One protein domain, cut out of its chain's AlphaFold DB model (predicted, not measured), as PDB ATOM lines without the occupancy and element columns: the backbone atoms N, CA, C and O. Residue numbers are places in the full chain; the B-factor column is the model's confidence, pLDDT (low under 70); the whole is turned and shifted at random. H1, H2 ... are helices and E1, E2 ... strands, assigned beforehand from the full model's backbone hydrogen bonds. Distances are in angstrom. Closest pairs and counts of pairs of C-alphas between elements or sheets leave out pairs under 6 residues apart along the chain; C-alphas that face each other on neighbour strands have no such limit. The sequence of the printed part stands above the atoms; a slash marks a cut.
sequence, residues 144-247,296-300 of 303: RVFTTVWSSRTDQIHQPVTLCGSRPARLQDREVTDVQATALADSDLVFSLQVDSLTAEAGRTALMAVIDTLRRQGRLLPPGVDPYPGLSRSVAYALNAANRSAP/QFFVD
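This is residues 144 to 247 and 296 to 300 of the 303 residues of an uncharacterized protein of Mycobacterium syngnathidarum (UniProt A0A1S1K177). One strongly twisted sheet of six strands has the long helix H1 packed over it, running along the strands mainly over E5 and E1; a second helix, H2, only grazes the sheet with its residues 240 to 244. E2 runs on into E3, and both pair with E1 on one side of it. The 109 printed residues hold, in order, E1, E2, E3, E4, E5, H1, H2 and E6; the sheet is branched, its neighbour pairs are antiparallel, and the class is mixed, helices and strands. The whole is compact, with a radius of gyration of the C-alphas of 14.0 A, and spans 39 by 31 by 23 A.

Begin with E1, residues 144 to 151, which has three neighbours. On one side of it find E2, residues 156 to 158, in a hairpin with E1, where N 149 and O 158 are 2.8 A apart, and E3, residues 161 to 164, where N 145 and O 162 are 2.9 A apart. E2 runs on into E3 at 24 degrees across a break of 2 residues. On the other side of E1 is E5, residues 190 to 197, with N 148 and O 195 2.8 A apart. E5 forms a hairpin with E4, residues 179 to 184, where N 180 and O 194 are 2.8 A apart. On the other side of E4 from E5 is the edge strand E6, residues 296 to 299, with N 181 and O 297 2.9 A apart. H1, residues 200 to 216, is on the sheet at a height of 8.7 A, over E5 and only just over E1, with 3 of its C-alphas on E1; it stands at 20 degrees to E5 on the local plane. The closest C-alphas of H1 and E5 are those of Gly 203 and Ser 197, 5.0 A apart. H2, residues 233 to 245, is near E4, with 5 pairs of C-alphas within 10 A. In H1 and H2 every O i to N i+4 pair is within hydrogen-bond range.

Find C-alpha 144 at (318.595, 328.761, 256.738); from there E1 runs 22.4 A. E2 and E3 are short; E4 covers 16.4 A and E5 20.7 A. H1 begins at C-alpha 200, (327.127, 327.511, 253.152), and covers 24.6 A. H2 covers 18.3 A, and E6 ends at C-alpha 299, (327.974, 308.649, 249.714).

The C-alphas farthest apart, those of Asp 173 and Gly 230, are 41.6 A apart. Look for the long links E3 to E4 and H1 to H2. Residues 248 to 295 are cut out, and C-alphas 247 and 296 are 12.2 A apart. The mean pLDDT of the printed part is 78.2; it is under 70 at residue 224, residues 226 to 247 and residue 296.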
ATOM      1  N   ARG A 144     318.106 328.793 258.117       89.50
ATOM      2  CA  ARG A 144     318.595 328.761 256.738       89.50
ATOM      3  C   ARG A 144     319.143 327.376 256.441       89.50
ATOM      4  O   ARG A 144     320.039 326.901 257.131       89.50
ATOM      5  N   VAL A 145     318.608 326.748 255.406       89.44
ATOM      6  CA  VAL A 145     319.094 325.468 254.896       89.44
ATOM      7  C   VAL A 145     319.673 325.712 253.514       89.44
ATOM      8  O   VAL A 145     318.983 326.187 252.611       89.44
ATOM      9  N   PHE A 146     320.955 325.406 253.366       88.38
ATOM     10  CA  PHE A 146     321.688 325.509 252.117       88.38
ATOM     11  C   PHE A 146     321.654 324.154 251.423       88.38
ATOM     12  O   PHE A 146     322.233 323.188 251.913       88.38
ATOM     13  N   THR A 147     321.000 324.077 250.269       88.69
ATOM     14  CA  THR A 147     321.008 322.868 249.443       88.69
ATOM     15  C   THR A 147     322.073 323.040 248.375       88.69
ATOM     16  O   THR A 147     321.896 323.782 247.417       88.69
ATOM     17  N   THR A 148     323.211 322.382 248.545       89.00
ATOM     18  CA  THR A 148     324.348 322.476 247.628       89.00
ATOM     19  C   THR A 148     324.236 321.376 246.580       89.00
ATOM     20  O   THR A 148     324.237 320.195 246.918       89.00
ATOM     21  N   VAL A 149     324.139 321.753 245.307       87.94
ATOM     22  CA  VAL A 149     323.935 320.842 244.176       87.94
ATOM     23  C   VAL A 149     325.063 320.995 243.168       87.94
ATOM     24  O   VAL A 149     325.350 322.100 242.713       87.94
ATOM     25  N   TRP A 150     325.653 319.878 242.760       89.69
ATOM     26  CA  TRP A 150     326.549 319.790 241.610       89.69
ATOM     27  C   TRP A 150     325.872 319.030 240.467       89.69
ATOM     28  O   TRP A 150     325.079 318.105 240.684       89.69
ATOM     29  N   SER A 151     326.189 319.439 239.241       84.56
ATOM     30  CA  SER A 151     325.687 318.856 237.998       84.56
ATOM     31  C   SER A 151     326.846 318.618 237.038       84.56
ATOM     32  O   SER A 151     327.590 319.552 236.734       84.56
ATOM     33  N   SER A 152     326.960 317.403 236.497       82.50
ATOM     34  CA  SER A 152     327.995 317.068 235.510       82.50
ATOM     35  C   SER A 152     327.859 317.878 234.222       82.50
ATOM     36  O   SER A 152     328.851 318.188 233.575       82.50
ATOM     37  N   ARG A 153     326.636 318.274 233.847       75.62
ATOM     38  CA  ARG A 153     326.373 318.990 232.592       75.62
ATOM     39  C   ARG A 153     327.066 320.352 232.533       75.62
ATOM     40  O   ARG A 153     327.552 320.736 231.475       75.62
ATOM     41  N   THR A 154     327.051 321.091 233.640       76.69
ATOM     42  CA  THR A 154     327.652 322.431 233.744       76.69
ATOM     43  C   THR A 154     328.994 322.419 234.462       76.69
ATOM     44  O   THR A 154     329.700 323.419 234.408       76.69
ATOM     45  N   ASP A 155     329.322 321.318 235.143       81.44
ATOM     46  CA  ASP A 155     330.431 321.201 236.096       81.44
ATOM     47  C   ASP A 155     330.474 322.365 237.105       81.44
ATOM     48  O   ASP A 155     331.526 322.865 237.493       81.44
ATOM     49  N   GLN A 156     329.290 322.833 237.512       82.69
ATOM     50  CA  GLN A 156     329.121 323.955 238.431       82.69
ATOM     51  C   GLN A 156     328.369 323.522 239.685       82.69
ATOM     52  O   GLN A 156     327.483 322.665 239.649       82.69
ATOM     53  N   ILE A 157     328.734 324.157 240.801       85.62
ATOM     54  CA  ILE A 157     328.048 324.025 242.084       85.62
ATOM     55  C   ILE A 157     327.070 325.193 242.225       85.62
ATOM     56  O   ILE A 157     327.473 326.355 242.170       85.62
ATOM     57  N   HIS A 158     325.803 324.874 242.458       85.56
ATOM     58  CA  HIS A 158     324.744 325.820 242.790       85.56
ATOM     59  C   HIS A 158     324.306 325.607 244.236       85.56
ATOM     60  O   HIS A 158     324.249 324.473 244.702       85.56
ATOM     61  N   GLN A 159     323.980 326.686 244.945       85.88
ATOM     62  CA  GLN A 159     323.611 326.609 246.357       85.88
ATOM     63  C   GLN A 159     322.369 327.459 246.653       85.88
ATOM     64  O   GLN A 159     322.488 328.576 247.158       85.88
ATOM     65  N   PRO A 160     321.166 326.984 246.285       83.44
ATOM     66  CA  PRO A 160     319.919 327.584 246.744       83.44
ATOM     67  C   PRO A 160     319.804 327.583 248.276       83.44
ATOM     68  O   PRO A 160     320.255 326.659 248.957       83.44
ATOM     69  N   VAL A 161     319.152 328.623 248.798       87.31
ATOM     70  CA  VAL A 161     318.852 328.789 250.223       87.31
ATOM     71  C   VAL A 161     317.351 328.659 250.427       87.31
ATOM     72  O   VAL A 161     316.576 329.325 249.744       87.31
ATOM     73  N   THR A 162     316.953 327.832 251.389       85.50
ATOM     74  CA  THR A 162     315.564 327.711 251.840       85.50
ATOM     75  C   THR A 162     315.454 328.196 253.281       85.50
ATOM     76  O   THR A 162     316.315 327.885 254.106       85.50
ATOM     77  N   LEU A 163     314.408 328.966 253.586       84.69
ATOM     78  CA  LEU A 163     314.069 329.373 254.949       84.69
ATOM     79  C   LEU A 163     313.026 328.411 255.514       84.69
ATOM     80  O   LEU A 163     311.959 328.237 254.930       84.69
ATOM     81  N   CYS A 164     313.336 327.803 256.653       81.94
ATOM     82  CA  CYS A 164     312.439 326.901 257.367       81.94
ATOM     83  C   CYS A 164     312.084 327.505 258.730       81.94
ATOM     84  O   CYS A 164     312.961 328.049 259.398       81.94
ATOM     85  N   GLY A 165     310.832 327.360 259.178       79.94
ATOM     86  CA  GLY A 165     310.410 327.796 260.524       79.94
ATOM     87  C   GLY A 165     310.987 326.945 261.664       79.94
ATOM     88  O   GLY A 165     310.887 327.300 262.830       79.94
ATOM     89  N   SER A 166     311.604 325.809 261.341       83.56
ATOM     90  CA  SER A 166     312.331 324.973 262.291       83.56
ATOM     91  C   SER A 166     313.439 324.200 261.580       83.56
ATOM     92  O   SER A 166     313.437 324.043 260.354       83.56
ATOM     93  N   ARG A 167     314.399 323.682 262.354       84.38
ATOM     94  CA  ARG A 167     315.467 322.824 261.831       84.38
ATOM     95  C   ARG A 167     314.854 321.537 261.253       84.38
ATOM     96  O   ARG A 167     314.150 320.841 261.986       84.38
ATOM     97  N   PRO A 168     315.095 321.193 259.972       81.50
ATOM     98  CA  PRO A 168     314.569 319.957 259.396       81.50
ATOM     99  C   PRO A 168     315.122 318.716 260.103       81.50
ATOM    100  O   PRO A 168     316.308 318.680 260.431       81.50
ATOM    101  N   ALA A 169     314.306 317.666 260.243       82.19
ATOM    102  CA  ALA A 169     314.672 316.429 260.950       82.19
ATOM    103  C   ALA A 169     315.986 315.797 260.445       82.19
ATOM    104  O   ALA A 169     316.824 315.372 261.234       82.19
ATOM    105  N   ARG A 170     316.222 315.819 259.125       78.31
ATOM    106  CA  ARG A 170     317.455 315.307 258.493       78.31
ATOM    107  C   ARG A 170     318.739 316.018 258.935       78.31
ATOM    108  O   ARG A 170     319.823 315.473 258.775       78.31
ATOM    109  N   LEU A 171     318.612 317.228 259.473       82.25
ATOM    110  CA  LEU A 171     319.715 318.031 259.977       82.25
ATOM    111  C   LEU A 171     319.696 318.137 261.499       82.25
ATOM    112  O   LEU A 171     320.549 318.830 262.020       82.25
ATOM    113  N   GLN A 172     318.772 317.514 262.232       80.19
ATOM    114  CA  GLN A 172     318.532 317.828 263.648       80.19
ATOM    115  C   GLN A 172     319.774 317.654 264.542       80.19
ATOM    116  O   GLN A 172     320.062 318.539 265.345       80.19
ATOM    117  N   ASP A 173     320.574 316.616 264.279       82.50
ATOM    118  CA  ASP A 173     321.798 316.292 265.030       82.50
ATOM    119  C   ASP A 173     323.092 316.496 264.220       82.50
ATOM    120  O   ASP A 173     324.172 316.089 264.643       82.50
ATOM    121  N   ARG A 174     323.002 317.084 263.018       82.75
ATOM    122  CA  ARG A 174     324.114 317.152 262.050       82.75
ATOM    123  C   ARG A 174     324.190 318.521 261.384       82.75
ATOM    124  O   ARG A 174     323.160 319.131 261.111       82.75
ATOM    125  N   GLU A 175     325.392 319.019 261.105       84.25
ATOM    126  CA  GLU A 175     325.565 320.273 260.349       84.25
ATOM    127  C   GLU A 175     325.318 320.081 258.844       84.25
ATOM    128  O   GLU A 175     324.845 320.993 258.164       84.25
ATOM    129  N   VAL A 176     325.609 318.879 258.344       86.81
ATOM    130  CA  VAL A 176     325.551 318.493 256.933       86.81
ATOM    131  C   VAL A 176     324.883 317.120 256.832       86.81
ATOM    132  O   VAL A 176     325.123 316.252 257.674       86.81
ATOM    133  N   THR A 177     324.019 316.919 255.838       86.00
ATOM    134  CA  THR A 177     323.451 315.598 255.532       86.00
ATOM    135  C   THR A 177     324.451 314.721 254.778       86.00
ATOM    136  O   THR A 177     325.444 315.206 254.244       86.00
ATOM    137  N   ASP A 178     324.153 313.433 254.644       85.00
ATOM    138  CA  ASP A 178     324.905 312.562 253.737       85.00
ATOM    139  C   ASP A 178     324.732 313.042 252.281       85.00
ATOM    140  O   ASP A 178     323.684 313.598 251.918       85.00
ATOM    141  N   VAL A 179     325.763 312.871 251.442       84.56
ATOM    142  CA  VAL A 179     325.725 313.354 250.054       84.56
ATOM    143  C   VAL A 179     324.870 312.408 249.222       84.56
ATOM    144  O   VAL A 179     325.207 311.241 249.033       84.56
ATOM    145  N   GLN A 180     323.766 312.922 248.694       85.19
ATOM    146  CA  GLN A 180     322.901 312.198 247.772       85.19
ATOM    147  C   GLN A 180     323.512 312.223 246.375       85.19
ATOM    148  O   GLN A 180     323.671 313.288 245.776       85.19
ATOM    149  N   ALA A 181     323.826 311.049 245.836       84.25
ATOM    150  CA  ALA A 181     324.314 310.884 244.478       84.25
ATOM    151  C   ALA A 181     323.223 310.306 243.578       84.25
ATOM    152  O   ALA A 181     322.558 309.331 243.925       84.25
ATOM    153  N   THR A 182     323.058 310.903 242.398       82.50
ATOM    154  CA  THR A 182     322.231 310.350 241.322       82.50
ATOM    155  C   THR A 182     323.140 309.854 240.204       82.50
ATOM    156  O   THR A 182     323.943 310.624 239.663       82.50
ATOM    157  N   ALA A 183     323.009 308.573 239.863       82.25
ATOM    158  CA  ALA A 183     323.789 307.915 238.823       82.25
ATOM    159  C   ALA A 183     322.911 307.287 237.738       82.25
ATOM    160  O   ALA A 183     321.742 306.962 237.969       82.25
ATOM    161  N   LEU A 184     323.497 307.100 236.556       79.69
ATOM    162  CA  LEU A 184     322.914 306.308 235.474       79.69
ATOM    163  C   LEU A 184     322.914 304.826 235.879       79.69
ATOM    164  O   LEU A 184     323.951 304.312 236.283       79.69
ATOM    165  N   ALA A 185     321.786 304.128 235.763       73.94
ATOM    166  CA  ALA A 185     321.663 302.735 236.206       73.94
ATOM    167  C   ALA A 185     322.515 301.750 235.390       73.94
ATOM    168  O   ALA A 185     322.871 300.696 235.912       73.94
ATOM    169  N   ASP A 186     322.838 302.092 234.141       74.88
ATOM    170  CA  ASP A 186     323.562 301.201 233.227       74.88
ATOM    171  C   ASP A 186     325.087 301.272 233.399       74.88
ATOM    172  O   ASP A 186     325.796 300.327 233.065       74.88
ATOM    173  N   SER A 187     325.607 302.397 233.898       72.62
ATOM    174  CA  SER A 187     327.051 302.662 233.998       72.62
ATOM    175  C   SER A 187     327.524 303.026 235.404       72.62
ATOM    176  O   SER A 187     328.724 303.181 235.620       72.62
ATOM    177  N   ASP A 188     326.595 303.208 236.347       77.88
ATOM    178  CA  ASP A 188     326.828 303.728 237.697       77.88
ATOM    179  C   ASP A 188     327.611 305.064 237.726       77.88
ATOM    180  O   ASP A 188     328.168 305.452 238.762       77.88
ATOM    181  N   LEU A 189     327.635 305.799 236.601       84.38
ATOM    182  CA  LEU A 189     328.260 307.115 236.493       84.38
ATOM    183  C   LEU A 189     327.370 308.184 237.122       84.38
ATOM    184  O   LEU A 189     326.201 308.343 236.756       84.38
ATOM    185  N   VAL A 190     327.948 308.945 238.046       84.62
ATOM    186  CA  VAL A 190     327.263 309.993 238.805       84.62
ATOM    187  C   VAL A 190     327.191 311.274 237.984       84.62
ATOM    188  O   VAL A 190     328.215 311.791 237.535       84.62
ATOM    189  N   PHE A 191     325.986 311.818 237.826       81.69
ATOM    190  CA  PHE A 191     325.747 313.049 237.063       81.69
ATOM    191  C   PHE A 191     325.176 314.195 237.909       81.69
ATOM    192  O   PHE A 191     325.162 315.343 237.466       81.69
ATOM    193  N   SER A 192     324.713 313.916 239.131       84.81
ATOM    194  CA  SER A 192     324.282 314.948 240.073       84.81
ATOM    195  C   SER A 192     324.591 314.534 241.505       84.81
ATOM    196  O   SER A 192     324.402 313.376 241.878       84.81
ATOM    197  N   LEU A 193     325.063 315.494 242.295       87.19
ATOM    198  CA  LEU A 193     325.303 315.344 243.726       87.19
ATOM    199  C   LEU A 193     324.544 316.445 244.461       87.19
ATOM    200  O   LEU A 193     324.522 317.584 243.990       87.19
ATOM    201  N   GLN A 194     323.952 316.124 245.604       88.38
ATOM    202  CA  GLN A 194     323.235 317.075 246.443       88.38
ATOM    203  C   GLN A 194     323.563 316.844 247.916       88.38
ATOM    204  O   GLN A 194     323.644 315.708 248.374       88.38
ATOM    205  N   VAL A 195     323.710 317.931 248.663       90.50
ATOM    206  CA  VAL A 195     323.865 317.892 250.114       90.50
ATOM    207  C   VAL A 195     323.151 319.075 250.746       90.50
ATOM    208  O   VAL A 195     323.218 320.186 250.221       90.50
ATOM    209  N   ASP A 196     322.480 318.844 251.868       89.00
ATOM    210  CA  ASP A 196     321.877 319.914 252.651       89.00
ATOM    211  C   ASP A 196     322.770 320.243 253.846       89.00
ATOM    212  O   ASP A 196     323.316 319.349 254.493       89.00
ATOM    213  N   SER A 197     322.915 321.528 254.153       90.19
ATOM    214  CA  SER A 197     323.723 322.005 255.272       90.19
ATOM    215  C   SER A 197     323.115 323.229 255.948       90.19
ATOM    216  O   SER A 197     322.302 323.949 255.367       90.19
ATOM    217  N   LEU A 198     323.514 323.478 257.197       88.75
ATOM    218  CA  LEU A 198     323.136 324.690 257.938       88.75
ATOM    219  C   LEU A 198     324.052 325.883 257.659       88.75
ATOM    220  O   LEU A 198     323.654 327.029 257.859       88.75
ATOM    221  N   THR A 199     325.263 325.623 257.174       88.94
ATOM    222  CA  THR A 199     326.237 326.636 256.761       88.94
ATOM    223  C   THR A 199     326.565 326.455 255.283       88.94
ATOM    224  O   THR A 199     326.553 325.336 254.757       88.94
ATOM    225  N   ALA A 200     326.832 327.556 254.581       86.12
ATOM    226  CA  ALA A 200     327.127 327.511 253.152       86.12
ATOM    227  C   ALA A 200     328.451 326.770 252.886       86.12
ATOM    228  O   ALA A 200     328.566 325.957 251.964       86.12
ATOM    229  N   GLU A 201     329.444 327.018 253.730       89.38
ATOM    230  CA  GLU A 201     330.799 326.502 253.610       89.38
ATOM    231  C   GLU A 201     330.859 324.994 253.860       89.38
ATOM    232  O   GLU A 201     331.536 324.288 253.106       89.38
ATOM    233  N   ALA A 202     330.129 324.476 254.856       87.19
ATOM    234  CA  ALA A 202     330.168 323.052 255.181       87.19
ATOM    235  C   ALA A 202     329.568 322.202 254.055       87.19
ATOM    236  O   ALA A 202     330.186 321.224 253.629       87.19
ATOM    237  N   GLY A 203     328.426 322.617 253.493       85.19
ATOM    238  CA  GLY A 203     327.809 321.927 252.356       85.19
ATOM    239  C   GLY A 203     328.706 321.931 251.118       85.19
ATOM    240  O   GLY A 203     328.897 320.900 250.475       85.19
ATOM    241  N   ARG A 204     329.340 323.071 250.815       88.69
ATOM    242  CA  ARG A 204     330.279 323.170 249.692       88.69
ATOM    243  C   ARG A 204     331.514 322.293 249.893       88.69
ATOM    244  O   ARG A 204     331.914 321.602 248.960       88.69
ATOM    245  N   THR A 205     332.091 322.304 251.091       88.88
ATOM    246  CA  THR A 205     333.290 321.520 251.425       88.88
ATOM    247  C   THR A 205     333.009 320.022 251.331       88.88
ATOM    248  O   THR A 205     333.744 319.303 250.654       88.88
ATOM    249  N   ALA A 206     331.903 319.570 251.927       88.19
ATOM    250  CA  ALA A 206     331.444 318.187 251.862       88.19
ATOM    251  C   ALA A 206     331.238 317.721 250.412       88.19
ATOM    252  O   ALA A 206     331.752 316.676 250.004       88.19
ATOM    253  N   LEU A 207     330.549 318.532 249.601       89.50
ATOM    254  CA  LEU A 207     330.290 318.204 248.204       89.50
ATOM    255  C   LEU A 207     331.580 318.161 247.373       89.50
ATOM    256  O   LEU A 207     331.762 317.241 246.579       89.50
ATOM    257  N   MET A 208     332.495 319.117 247.566       89.75
ATOM    258  CA  MET A 208     333.782 319.154 246.859       89.75
ATOM    259  C   MET A 208     334.659 317.941 247.190       89.75
ATOM    260  O   MET A 208     335.222 317.341 246.275       89.75
ATOM    261  N   ALA A 209     334.721 317.523 248.458       88.94
ATOM    262  CA  ALA A 209     335.474 316.334 248.863       88.94
ATOM    263  C   ALA A 209     334.961 315.054 248.172       88.94
ATOM    264  O   ALA A 209     335.750 314.213 247.723       88.94
ATOM    265  N   VAL A 210     333.637 314.925 248.033       88.06
ATOM    266  CA  VAL A 210     333.010 313.808 247.314       88.06
ATOM    267  C   VAL A 210     333.255 313.902 245.806       88.06
ATOM    268  O   VAL A 210     333.631 312.898 245.198       88.06
ATOM    269  N   ILE A 211     333.130 315.091 245.205       88.06
ATOM    270  CA  ILE A 211     333.441 315.320 243.782       88.06
ATOM    271  C   ILE A 211     334.884 314.906 243.479       88.06
ATOM    272  O   ILE A 211     335.110 314.133 242.551       88.06
ATOM    273  N   ASP A 212     335.859 315.354 244.268       88.19
ATOM    274  CA  ASP A 212     337.271 315.040 244.031       88.19
ATOM    275  C   ASP A 212     337.580 313.551 244.208       88.19
ATOM    276  O   ASP A 212     338.444 312.993 243.525       88.19
ATOM    277  N   THR A 213     336.868 312.872 245.105       87.38
ATOM    278  CA  THR A 213     336.990 311.422 245.286       87.38
ATOM    279  C   THR A 213     336.408 310.663 244.093       87.38
ATOM    280  O   THR A 213     337.096 309.824 243.510       87.38
ATOM    281  N   LEU A 214     335.192 311.001 243.660       86.12
ATOM    282  CA  LEU A 214     334.546 310.375 242.503       86.12
ATOM    283  C   LEU A 214     335.284 310.671 241.191       86.12
ATOM    284  O   LEU A 214     335.361 309.804 240.318       86.12
ATOM    285  N   ARG A 215     335.872 311.866 241.061       86.69
ATOM    286  CA  ARG A 215     336.697 312.255 239.912       86.69
ATOM    287  C   ARG A 215     337.960 311.402 239.827       86.69
ATOM    288  O   ARG A 215     338.257 310.875 238.760       86.69
ATOM    289  N   ARG A 216     338.661 311.195 240.949       87.19
ATOM    290  CA  ARG A 216     339.836 310.302 241.023       87.19
ATOM    291  C   ARG A 216     339.494 308.843 240.713       87.19
ATOM    292  O   ARG A 216     340.324 308.137 240.155       87.19
ATOM    293  N   GLN A 217     338.283 308.405 241.049       85.50
ATOM    294  CA  GLN A 217     337.788 307.055 240.761       85.50
ATOM    295  C   GLN A 217     337.243 306.889 239.330       85.50
ATOM    296  O   GLN A 217     336.855 305.784 238.965       85.50
ATOM    297  N   GLY A 218     337.169 307.959 238.529       83.81
ATOM    298  CA  GLY A 218     336.582 307.908 237.185       83.81
ATOM    299  C   GLY A 218     335.077 307.612 237.173       83.81
ATOM    300  O   GLY A 218     334.558 307.133 236.172       83.81
ATOM    301  N   ARG A 219     334.373 307.876 238.284       86.00
ATOM    302  CA  ARG A 219     332.941 307.569 238.465       86.00
ATOM    303  C   ARG A 219     332.013 308.752 238.191       86.00
ATOM    304  O   ARG A 219     330.798 308.613 238.305       86.00
ATOM    305  N   LEU A 220     332.565 309.919 237.861       85.38
ATOM    306  CA  LEU A 220     331.779 311.072 237.427       85.38
ATOM    307  C   LEU A 220     331.487 310.978 235.934       85.38
ATOM    308  O   LEU A 220     332.378 310.678 235.138       85.38
ATOM    309  N   LEU A 221     330.252 311.294 235.556       82.94
ATOM    310  CA  LEU A 221     329.903 311.476 234.157       82.94
ATOM    311  C   LEU A 221     330.733 312.644 233.580       82.94
ATOM    312  O   LEU A 221     330.776 313.707 234.209       82.94
ATOM    313  N   PRO A 222     331.384 312.482 232.411       79.12
ATOM    314  CA  PRO A 222     332.181 313.543 231.814       79.12
ATOM    315  C   PRO A 222     331.366 314.821 231.573       79.12
ATOM    316  O   PRO A 222     330.185 314.744 231.209       79.12
ATOM    317  N   PRO A 223     331.988 316.001 231.735       76.06
ATOM    318  CA  PRO A 223     331.304 317.261 231.507       76.06
ATOM    319  C   PRO A 223     330.860 317.395 230.049       76.06
ATOM    320  O   PRO A 223     331.564 316.993 229.124       76.06
ATOM    321  N   GLY A 224     329.668 317.957 229.843       65.94
ATOM    322  CA  GLY A 224     329.081 318.153 228.511       65.94
ATOM    323  C   GLY A 224     328.321 316.950 227.937       65.94
ATOM    324  O   GLY A 224     327.643 317.111 226.923       65.94
ATOM    325  N   VAL A 225     328.356 315.782 228.587       72.62
ATOM    326  CA  VAL A 225     327.476 314.655 228.243       72.62
ATOM    327  C   VAL A 225     326.099 314.897 228.864       72.62
ATOM    328  O   VAL A 225     325.990 315.082 230.076       72.62
ATOM    329  N   ASP A 226     325.046 314.929 228.039       68.06
ATOM    330  CA  ASP A 226     323.672 315.081 228.529       68.06
ATOM    331  C   ASP A 226     323.170 313.731 229.072       68.06
ATOM    332  O   ASP A 226     323.052 312.785 228.290       68.06
ATOM    333  N   PRO A 227     322.873 313.608 230.382       65.75
ATOM    334  CA  PRO A 227     322.315 312.378 230.939       65.75
ATOM    335  C   PRO A 227     320.888 312.100 230.444       65.75
ATOM    336  O   PRO A 227     320.423 310.973 230.582       65.75
ATOM    337  N   TYR A 228     320.202 313.091 229.857       67.00
ATOM    338  CA  TYR A 228     318.858 312.940 229.297       67.00
ATOM    339  C   TYR A 228     318.784 313.492 227.862       67.00
ATOM    340  O   TYR A 228     318.253 314.588 227.639       67.00
ATOM    341  N   PRO A 229     319.319 312.767 226.865       59.75
ATOM    342  CA  PRO A 229     319.303 313.228 225.483       59.75
ATOM    343  C   PRO A 229     317.861 313.446 224.994       59.75
ATOM    344  O   PRO A 229     317.010 312.572 225.121       59.75
ATOM    345  N   GLY A 230     317.590 314.631 224.436       56.72
ATOM    346  CA  GLY A 230     316.283 314.986 223.864       56.72
ATOM    347  C   GLY A 230     315.290 315.652 224.825       56.72
ATOM    348  O   GLY A 230     314.240 316.102 224.369       56.72
ATOM    349  N   LEU A 231     315.607 315.788 226.122       60.44
ATOM    350  CA  LEU A 231     314.741 316.509 227.063       60.44
ATOM    351  C   LEU A 231     315.046 318.008 227.108       60.44
ATOM    352  O   LEU A 231     316.197 318.452 227.107       60.44
ATOM    353  N   SER A 232     313.984 318.811 227.213       58.78
ATOM    354  CA  SER A 232     314.124 320.233 227.515       58.78
ATOM    355  C   SER A 232     314.654 320.428 228.944       58.78
ATOM    356  O   SER A 232     314.452 319.595 229.832       58.78
ATOM    357  N   ARG A 233     315.339 321.555 229.188       56.59
ATOM    358  CA  ARG A 233     315.978 321.850 230.487       56.59
ATOM    359  C   ARG A 233     314.998 321.805 231.661       56.59
ATOM    360  O   ARG A 233     315.368 321.337 232.734       56.59
ATOM    361  N   SER A 234     313.769 322.277 231.459       51.28
ATOM    362  CA  SER A 234     312.718 322.274 232.480       51.28
ATOM    363  C   SER A 234     312.252 320.859 232.816       51.28
ATOM    364  O   SER A 234     312.098 320.540 233.991       51.28
ATOM    365  N   VAL A 235     312.109 319.989 231.811       58.12
ATOM    366  CA  VAL A 235     311.697 318.592 232.008       58.12
ATOM    367  C   VAL A 235     312.801 317.786 232.689       58.12
ATOM    368  O   VAL A 235     312.520 317.076 233.647       58.12
ATOM    369  N   ALA A 236     314.065 317.954 232.288       58.97
ATOM    370  CA  ALA A 236     315.196 317.302 232.955       58.97
ATOM    371  C   ALA A 236     315.360 317.759 234.419       58.97
ATOM    372  O   ALA A 236     315.705 316.962 235.294       58.97
ATOM    373  N   TYR A 237     315.088 319.038 234.709       60.84
ATOM    374  CA  TYR A 237     315.101 319.563 236.076       60.84
ATOM    375  C   TYR A 237     313.945 319.004 236.914       60.84
ATOM    376  O   TYR A 237     314.176 318.551 238.033       60.84
ATOM    377  N   ALA A 238     312.730 318.971 236.358       58.22
ATOM    378  CA  ALA A 238     311.556 318.401 237.012       58.22
ATOM    379  C   ALA A 238     311.708 316.894 237.264       58.22
ATOM    380  O   ALA A 238     311.363 316.434 238.346       58.22
ATOM    381  N   LEU A 239     312.293 316.136 236.328       60.91
ATOM    382  CA  LEU A 239     312.578 314.709 236.517       60.91
ATOM    383  C   LEU A 239     313.592 314.483 237.638       60.91
ATOM    384  O   LEU A 239     313.391 313.637 238.503       60.91
ATOM    385  N   ASN A 240     314.669 315.274 237.656       62.28
ATOM    386  CA  ASN A 240     315.644 315.210 238.736       62.28
ATOM    387  C   ASN A 240     315.007 315.581 240.082       62.28
ATOM    388  O   ASN A 240     315.280 314.913 241.072       62.28
ATOM    389  N   ALA A 241     314.139 316.595 240.128       59.03
ATOM    390  CA  ALA A 241     313.397 316.960 241.332       59.03
ATOM    391  C   ALA A 241     312.422 315.854 241.776       59.03
ATOM    392  O   ALA A 241     312.387 315.515 242.957       59.03
ATOM    393  N   ALA A 242     311.688 315.239 240.847       59.34
ATOM    394  CA  ALA A 242     310.762 314.144 241.127       59.34
ATOM    395  C   ALA A 242     311.491 312.899 241.648       59.34
ATOM    396  O   ALA A 242     311.103 312.351 242.677       59.34
ATOM    397  N   ASN A 243     312.609 312.521 241.019       57.94
ATOM    398  CA  ASN A 243     313.456 311.429 241.496       57.94
ATOM    399  C   ASN A 243     313.970 311.700 242.916       57.94
ATOM    400  O   ASN A 243     314.065 310.779 243.714       57.94
ATOM    401  N   ARG A 244     314.270 312.957 243.271       58.72
ATOM    402  CA  ARG A 244     314.684 313.358 244.634       58.72
ATOM    403  C   ARG A 244     313.536 313.374 245.653       58.72
ATOM    404  O   ARG A 244     313.806 313.345 246.848       58.72
ATOM    405  N   SER A 245     312.282 313.450 245.197       42.81
ATOM    406  CA  SER A 245     311.089 313.627 246.043       42.81
ATOM    407  C   SER A 245     310.323 312.328 246.311       42.81
ATOM    408  O   SER A 245     309.375 312.335 247.095       42.81
ATOM    409  N   ALA A 246     310.691 311.219 245.661       36.28
ATOM    410  CA  ALA A 246     310.033 309.936 245.875       36.28
ATOM    411  C   ALA A 246     310.222 309.482 247.340       36.28
ATOM    412  O   ALA A 246     311.364 309.375 247.799       36.28
ATOM    413  N   PRO A 247     309.139 309.214 248.098       32.53
ATOM    414  CA  PRO A 247     309.258 308.714 249.459       32.53
ATOM    415  C   PRO A 247     309.962 307.358 249.431       32.53
ATOM    416  O   PRO A 247     309.482 306.399 248.825       32.53
ATOM    417  N   GLN A 296     319.630 306.187 242.933       68.94
ATOM    418  CA  GLN A 296     320.024 307.071 244.022       68.94
ATOM    419  C   GLN A 296     320.713 306.272 245.114       68.94
ATOM    420  O   GLN A 296     320.264 305.186 245.477       68.94
ATOM    421  N   PHE A 297     321.798 306.826 245.636       74.56
ATOM    422  CA  PHE A 297     322.504 306.275 246.780       74.56
ATOM    423  C   PHE A 297     323.147 307.401 247.586       74.56
ATOM    424  O   PHE A 297     323.335 308.515 247.093       74.56
ATOM    425  N   PHE A 298     323.478 307.098 248.836       74.94
ATOM    426  CA  PHE A 298     324.213 308.003 249.706       74.94
ATOM    427  C   PHE A 298     325.705 307.695 249.624       74.94
ATOM    428  O   PHE A 298     326.105 306.532 249.546       74.94
ATOM    429  N   VAL A 299     326.520 308.745 249.603       70.50
ATOM    430  CA  VAL A 299     327.974 308.649 249.714       70.50
ATOM    431  C   VAL A 299     328.362 309.147 251.097       70.50
ATOM    432  O   VAL A 299     328.100 310.307 251.425       70.50
ATOM    433  N   ASP A 300     328.982 308.268 251.884       70.19
ATOM    434  CA  ASP A 300     329.533 308.631 253.186       70.19
ATOM    435  C   ASP A 300     330.620 309.695 253.017       70.19
ATOM    436  O   ASP A 300     331.448 309.642 252.099       70.19
TER     437      ASP A 300